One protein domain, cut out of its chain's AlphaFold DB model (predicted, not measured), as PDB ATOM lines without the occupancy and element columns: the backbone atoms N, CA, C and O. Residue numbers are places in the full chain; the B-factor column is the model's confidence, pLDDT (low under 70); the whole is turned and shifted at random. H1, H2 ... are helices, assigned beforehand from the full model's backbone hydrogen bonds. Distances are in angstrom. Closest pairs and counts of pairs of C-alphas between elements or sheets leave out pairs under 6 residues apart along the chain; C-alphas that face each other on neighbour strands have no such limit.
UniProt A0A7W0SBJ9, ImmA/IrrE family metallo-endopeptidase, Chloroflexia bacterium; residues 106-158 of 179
ATOM      1  N   GLU A 106      77.740 112.063 117.478       77.81
ATOM      2  CA  GLU A 106      79.039 112.033 116.815       77.81
ATOM      3  C   GLU A 106      79.849 110.809 117.269       77.81
ATOM      4  O   GLU A 106      79.838 110.434 118.440       77.81
ATOM      5  N   ARG A 107      80.577 110.187 116.333       82.94
ATOM      6  CA  ARG A 107      81.498 109.083 116.633       82.94
ATOM      7  C   ARG A 107      82.944 109.579 116.554       82.94
ATOM      8  O   ARG A 107      83.426 109.816 115.441       82.94
ATOM      9  N   PRO A 108      83.659 109.714 117.683       86.69
ATOM     10  CA  PRO A 108      84.983 110.320 117.683       86.69
ATOM     11  C   PRO A 108      86.009 109.414 116.993       86.69
ATOM     12  O   PRO A 108      86.260 108.286 117.406       86.69
ATOM     13  N   VAL A 109      86.642 109.917 115.931       89.44
ATOM     14  CA  VAL A 109      87.625 109.140 115.152       89.44
ATOM     15  C   VAL A 109      88.997 109.128 115.821       89.44
ATOM     16  O   VAL A 109      89.637 108.082 115.897       89.44
ATOM     17  N   LEU A 110      89.465 110.288 116.291       89.81
ATOM     18  CA  LEU A 110      90.800 110.410 116.878       89.81
ATOM     19  C   LEU A 110      90.897 109.644 118.198       89.81
ATOM     20  O   LEU A 110      91.863 108.919 118.406       89.81
ATOM     21  N   LEU A 111      89.884 109.772 119.058       89.06
ATOM     22  CA  LEU A 111      89.843 109.059 120.332       89.06
ATOM     23  C   LEU A 111      89.869 107.544 120.106       89.06
ATOM     24  O   LEU A 111      90.731 106.875 120.675       89.06
ATOM     25  N   ARG A 112      89.024 107.029 119.200       90.44
ATOM     26  CA  ARG A 112      89.044 105.619 118.792       90.44
ATOM     27  C   ARG A 112      90.441 105.164 118.378       90.44
ATOM     28  O   ARG A 112      90.954 104.196 118.930       90.44
ATOM     29  N   ARG A 113      91.067 105.880 117.438       90.56
ATOM     30  CA  ARG A 113      92.401 105.533 116.922       90.56
ATOM     31  C   ARG A 113      93.461 105.534 118.016       90.56
ATOM     32  O   ARG A 113      94.325 104.667 118.022       90.56
ATOM     33  N   SER A 114      93.398 106.475 118.955       91.00
ATOM     34  CA  SER A 114      94.309 106.501 120.102       91.00
ATOM     35  C   SER A 114      94.147 105.258 120.981       91.00
ATOM     36  O   SER A 114      95.150 104.667 121.375       91.00
ATOM     37  N   PHE A 115      92.912 104.825 121.258       89.12
ATOM     38  CA  PHE A 115      92.658 103.567 121.971       89.12
ATOM     39  C   PHE A 115      93.208 102.358 121.209       89.12
ATOM     40  O   PHE A 115      93.907 101.536 121.801       89.12
ATOM     41  N   GLU A 116      92.933 102.266 119.908       87.62
ATOM     42  CA  GLU A 116      93.426 101.188 119.042       87.62
ATOM     43  C   GLU A 116      94.959 101.109 119.078       87.62
ATOM     44  O   GLU A 116      95.506 100.065 119.432       87.62
ATOM     45  N   LEU A 117      95.644 102.235 118.857       90.25
ATOM     46  CA  LEU A 117      97.106 102.323 118.883       90.25
ATOM     47  C   LEU A 117      97.702 101.945 120.245       90.25
ATOM     48  O   LEU A 117      98.681 101.204 120.300       90.25
ATOM     49  N   MET A 118      97.134 102.433 121.353       89.31
ATOM     50  CA  MET A 118      97.635 102.114 122.698       89.31
ATOM     51  C   MET A 118      97.512 100.622 123.028       89.31
ATOM     52  O   MET A 118      98.402 100.066 123.679       89.31
ATOM     53  N   LEU A 119      96.427  99.984 122.579       85.69
ATOM     54  CA  LEU A 119      96.179  98.555 122.777       85.69
ATOM     55  C   LEU A 119      97.083  97.701 121.875       85.69
ATOM     56  O   LEU A 119      97.662  96.724 122.347       85.69
ATOM     57  N   GLU A 120      97.249  98.079 120.606       85.75
ATOM     58  CA  GLU A 120      98.127  97.394 119.646       85.75
ATOM     59  C   GLU A 120      99.600  97.467 120.055       85.75
ATOM     60  O   GLU A 120     100.300  96.453 120.070       85.75
ATOM     61  N   ALA A 121     100.058  98.651 120.468       90.12
ATOM     62  CA  ALA A 121     101.413  98.866 120.966       90.12
ATOM     63  C   ALA A 121     101.635  98.301 122.384       90.12
ATOM     64  O   ALA A 121     102.746  98.383 122.906       90.12
ATOM     65  N   LYS A 122     100.594  97.736 123.018       86.25
ATOM     66  CA  LYS A 122     100.613  97.171 124.381       86.25
ATOM     67  C   LYS A 122     101.133  98.148 125.445       86.25
ATOM     68  O   LYS A 122     101.697  97.733 126.456       86.25
ATOM     69  N   VAL A 123     100.923  99.448 125.237       88.50
ATOM     70  CA  VAL A 123     101.311 100.504 126.191       88.50
ATOM     71  C   VAL A 123     100.388 100.481 127.416       88.50
ATOM     72  O   VAL A 123     100.811 100.778 128.535       88.50
ATOM     73  N   VAL A 124      99.125 100.092 127.217       85.75
ATOM     74  CA  VAL A 124      98.101  99.973 128.262       85.75
ATOM     75  C   VAL A 124      97.275  98.703 128.020       85.75
ATOM     76  O   VAL A 124      96.894  98.427 126.887       85.75
ATOM     77  N   SER A 125      96.991  97.929 129.075       86.00
ATOM     78  CA  SER A 125      96.092  96.767 129.011       86.00
ATOM     79  C   SER A 125      94.626  97.159 129.211       86.00
ATOM     80  O   SER A 125      94.326  98.170 129.848       86.00
ATOM     81  N   VAL A 126      93.706  96.322 128.722       83.81
ATOM     82  CA  VAL A 126      92.254  96.496 128.907       83.81
ATOM     83  C   VAL A 126      91.891  96.601 130.393       83.81
ATOM     84  O   VAL A 126      91.238  97.565 130.787       83.81
ATOM     85  N   ASP A 127      92.424  95.715 131.241       83.62
ATOM     86  CA  ASP A 127      92.204  95.763 132.696       83.62
ATOM     87  C   ASP A 127      92.628  97.096 133.307       83.62
ATOM     88  O   ASP A 127      91.976  97.634 134.204       83.62
ATOM     89  N   ARG A 128      93.745  97.655 132.829       85.25
ATOM     90  CA  ARG A 128      94.244  98.930 133.335       85.25
ATOM     91  C   ARG A 128      93.299 100.066 132.958       85.25
ATOM     92  O   ARG A 128      93.082 100.936 133.800       85.25
ATOM     93  N   ILE A 129      92.730 100.047 131.753       85.50
ATOM     94  CA  ILE A 129      91.726 101.025 131.307       85.50
ATOM     95  C   ILE A 129      90.484 100.934 132.194       85.50
ATOM     96  O   ILE A 129      90.102 101.940 132.791       85.50
ATOM     97  N   LEU A 130      89.906  99.739 132.344       84.69
ATOM     98  CA  LEU A 130      88.686  99.522 133.129       84.69
ATOM     99  C   LEU A 130      88.854  99.981 134.586       84.69
ATOM    100  O   LEU A 130      88.037 100.743 135.106       84.69
ATOM    101  N   ASN A 131      89.978  99.626 135.214       83.06
ATOM    102  CA  ASN A 131      90.270 100.009 136.597       83.06
ATOM    103  C   ASN A 131      90.494 101.521 136.797       83.06
ATOM    104  O   ASN A 131      90.202 102.045 137.875       83.06
ATOM    105  N   HIS A 132      91.028 102.229 135.795       83.06
ATOM    106  CA  HIS A 132      91.293 103.670 135.903       83.06
ATOM    107  C   HIS A 132      90.068 104.514 135.567       83.06
ATOM    108  O   HIS A 132      89.785 105.478 136.276       83.06
ATOM    109  N   VAL A 133      89.357 104.164 134.493       81.06
ATOM    110  CA  VAL A 133      88.219 104.945 133.996       81.06
ATOM    111  C   VAL A 133      86.985 104.736 134.878       81.06
ATOM    112  O   VAL A 133      86.194 105.662 135.027       81.06
ATOM    113  N   LYS A 134      86.851 103.564 135.523       82.62
ATOM    114  CA  LYS A 134      85.734 103.223 136.429       82.62
ATOM    115  C   LYS A 134      84.351 103.424 135.797       82.62
ATOM    116  O   LYS A 134      83.383 103.740 136.486       82.62
ATOM    117  N   LEU A 135      84.275 103.238 134.486       82.62
ATOM    118  CA  LEU A 135      83.036 103.171 133.725       82.62
ATOM    119  C   LEU A 135      82.872 101.745 133.208       82.62
ATOM    120  O   LEU A 135      83.859 101.036 133.014       82.62
ATOM    121  N   LEU A 136      81.625 101.346 132.973       85.69
ATOM    122  CA  LEU A 136      81.314 100.081 132.314       85.69
ATOM    123  C   LEU A 136      81.959 100.045 130.928       85.69
ATOM    124  O   LEU A 136      81.993 101.063 130.230       85.69
ATOM    125  N   ALA A 137      82.424  98.871 130.512       85.88
ATOM    126  CA  ALA A 137      83.168  98.734 129.270       85.88
ATOM    127  C   ALA A 137      82.363  99.217 128.053       85.88
ATOM    128  O   ALA A 137      82.869  99.972 127.226       85.88
ATOM    129  N   THR A 138      81.062  98.920 128.030       88.56
ATOM    130  CA  THR A 138      80.120  99.387 127.002       88.56
ATOM    131  C   THR A 138      80.029 100.909 126.902       88.56
ATOM    132  O   THR A 138      79.930 101.439 125.797       88.56
ATOM    133  N   TYR A 139      80.111 101.624 128.025       86.69
ATOM    134  CA  TYR A 139      80.110 103.088 128.037       86.69
ATOM    135  C   TYR A 139      81.428 103.643 127.509       86.69
ATOM    136  O   TYR A 139      81.424 104.635 126.787       86.69
ATOM    137  N   ILE A 140      82.556 103.009 127.842       88.31
ATOM    138  CA  ILE A 140      83.862 103.398 127.298       88.31
ATOM    139  C   ILE A 140      83.873 103.188 125.786       88.31
ATOM    140  O   ILE A 140      84.343 104.056 125.057       88.31
ATOM    141  N   GLU A 141      83.327 102.069 125.312       89.19
ATOM    142  CA  GLU A 141      83.224 101.780 123.886       89.19
ATOM    143  C   GLU A 141      82.382 102.822 123.153       89.19
ATOM    144  O   GLU A 141      82.838 103.373 122.153       89.19
ATOM    145  N   ASP A 142      81.205 103.154 123.687       87.38
ATOM    146  CA  ASP A 142      80.321 104.159 123.097       87.38
ATOM    147  C   ASP A 142      80.974 105.552 123.091       87.38
ATOM    148  O   ASP A 142      81.008 106.215 122.052       87.38
ATOM    149  N   LEU A 143      81.570 105.973 124.214       86.06
ATOM    150  CA  LEU A 143      82.245 107.271 124.344       86.06
ATOM    151  C   LEU A 143      83.489 107.387 123.457       86.06
ATOM    152  O   LEU A 143      83.747 108.446 122.890       86.06
ATOM    153  N   ALA A 144      84.274 106.317 123.337       88.38
ATOM    154  CA  ALA A 144      85.474 106.289 122.505       88.38
ATOM    155  C   ALA A 144      85.175 105.976 121.032       88.38
ATOM    156  O   ALA A 144      86.076 106.069 120.200       88.38
ATOM    157  N   GLY A 145      83.933 105.615 120.697       87.88
ATOM    158  CA  GLY A 145      83.520 105.202 119.358       87.88
ATOM    159  C   GLY A 145      84.068 103.838 118.923       87.88
ATOM    160  O   GLY A 145      84.139 103.592 117.715       87.88
ATOM    161  N   LEU A 146      84.481 102.988 119.866       88.25
ATOM    162  CA  LEU A 146      85.036 101.651 119.627       88.25
ATOM    163  C   LEU A 146      83.937 100.651 119.218       88.25
ATOM    164  O   LEU A 146      82.767 100.842 119.552       88.25
ATOM    165  N   PRO A 147      84.289  99.573 118.491       84.56
ATOM    166  CA  PRO A 147      83.354  98.479 118.267       84.56
ATOM    167  C   PRO A 147      82.999  97.789 119.591       84.56
ATOM    168  O   PRO A 147      83.804  97.783 120.522       84.56
ATOM    169  N   ARG A 148      81.798  97.199 119.653       85.06
ATOM    170  CA  ARG A 148      81.354  96.409 120.809       85.06
ATOM    171  C   ARG A 148      82.309  95.247 121.070       85.06
ATOM    172  O   ARG A 148      82.852  94.685 120.121       85.06
ATOM    173  N   GLU A 149      82.477  94.904 122.344       82.88
ATOM    174  CA  GLU A 149      83.330  93.807 122.829       82.88
ATOM    175  C   GLU A 149      84.833  94.010 122.561       82.88
ATOM    176  O   GLU A 149      85.654  93.123 122.808       82.88
ATOM    177  N   ARG A 150      85.237  95.198 122.095       81.75
ATOM    178  CA  ARG A 150      86.650  95.560 121.922       81.75
ATOM    179  C   ARG A 150      87.351  95.723 123.261       81.75
ATOM    180  O   ARG A 150      88.552  95.449 123.364       81.75
ATOM    181  N   ILE A 151      86.598  96.221 124.234       76.56
ATOM    182  CA  ILE A 151      86.929  96.295 125.645       76.56
ATOM    183  C   ILE A 151      85.908  95.358 126.297       76.56
ATOM    184  O   ILE A 151      84.828  95.768 126.690       76.56
ATOM    185  N   SER A 152      86.193  94.059 126.296       68.00
ATOM    186  CA  SER A 152      85.306  93.066 126.906       68.00
ATOM    187  C   SER A 152      85.445  93.105 128.431       68.00
ATOM    188  O   SER A 152      86.559  93.117 128.955       68.00
ATOM    189  N   ASP A 153      84.302  93.106 129.120       55.25
ATOM    190  CA  ASP A 153      84.198  92.711 130.524       55.25
ATOM    191  C   ASP A 153      84.277  91.173 130.601       55.25
ATOM    192  O   ASP A 153      83.380  90.479 130.125       55.25
ATOM    193  N   ASP A 154      85.309  90.634 131.250       46.41
ATOM    194  CA  ASP A 154      85.016  89.742 132.370       46.41
ATOM    195  C   ASP A 154      84.804  90.704 133.545       46.41
ATOM    196  O   ASP A 154      85.747  91.424 133.891       46.41
ATOM    197  N   PRO A 155      83.574  90.882 134.061       43.59
ATOM    198  CA  PRO A 155      83.307  91.936 135.022       43.59
ATOM    199  C   PRO A 155      84.146  91.671 136.269       43.59
ATOM    200  O   PRO A 155      83.842  90.777 137.060       43.59
ATOM    201  N   ALA A 156      85.199  92.469 136.470       42.28
ATOM    202  CA  ALA A 156      85.902  92.486 137.738       42.28
ATOM    203  C   ALA A 156      84.841  92.768 138.815       42.28
ATOM    204  O   ALA A 156      84.146  93.788 138.723       42.28
ATOM    205  N   PRO A 157      84.642  91.861 139.791       38.66
ATOM    206  CA  PRO A 157      83.560  91.994 140.747       38.66
ATOM    207  C   PRO A 157      83.683  93.352 141.421       38.66
ATOM    208  O   PRO A 157      84.745  93.709 141.937       38.66
ATOM    209  N   ILE A 158      82.593  94.120 141.377       43.66
ATOM    210  CA  ILE A 158      82.484  95.415 142.042       43.66
ATOM    211  C   ILE A 158      82.677  95.160 143.539       43.66
ATOM    212  O   ILE A 158      81.748  94.828 144.270       43.66
TER     213      ILE A 158
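AT A GLANCE: This is residues 106 to 158 of the 179 residues of the protein "ImmA/IrrE family metallo-endopeptidase" of Chloroflexia bacterium (UniProt A0A7W0SBJ9). Three short helices, H1, H2 and H3, are set as a triangle, with few contacts between them, and the chain goes round it from one helix to the next through two tight links. After H3, a tail without a named element, residues 145 to 158, turns back past one side of the triangle and runs out to an end far from Glu 106. The printed part has 53 residues with three named helices, in the order H1, H2, H3, and no named strand; the class is all helix. The whole is compact, with a radius of gyration of the C-alphas of 10.6 A, and the C-alphas span 31 by 25 by 17 A along their three main axes.

IN THESE COORDINATES: Begin with the longest helix, H1, residues 109 to 120. Find C-alpha 109 at (87.625, 109.140, 115.152); from there the helix runs 16.4 A to C-alpha 120 at (98.127, 97.394, 119.646). Go on to residues 126 to 133 for H2, which measures 10.7 A from first to last C-alpha. Then look at residues 137 to 144 for H3, 10.4 A long, which ends at C-alpha 144 at (85.474, 106.289, 122.505).

HOW THE PARTS SIT: Start at H1 and look at its residues 111 to 115, the part with which it touches H3. H1 and H3 only just touch, with 3 pairs of C-alphas within 8 A; the closest C-alphas, those of Arg 112 and Ala 144, are 5.2 A apart. The two helices run opposite ways at a steep tilt of 51 degrees. Next compare H1 with H2: they are close but not clearly touching, and their closest C-alphas, those of Leu 119 and Val 126, are 7.6 A apart. These two also run opposite ways, at a steep tilt of 49 degrees. H2 and H3 are close but not clearly touching, with the C-alphas of Leu 130 and Ala 137 the closest at 6.8 A. Their lines are about perpendicular, at 75 degrees. In the backbones of H1, H2 and H3, every O i to N i+4 pair is within hydrogen-bond range.

THE WHOLE: The two C-alphas farthest apart in the domain are those of Glu 106 and Pro 157, at 31.5 A. The printed part has no cut. The links from H1 to H2 and from H2 to H3 are tight, with 5 and 3 residues between the helices. Along residues 145 to 158 you will find C-alphas that lie 5 to 18 A from the mean of all C-alphas. The mean pLDDT of the printed part is 81.1, and of its residues 152 to 158 are under 70, where the model's confidence is low.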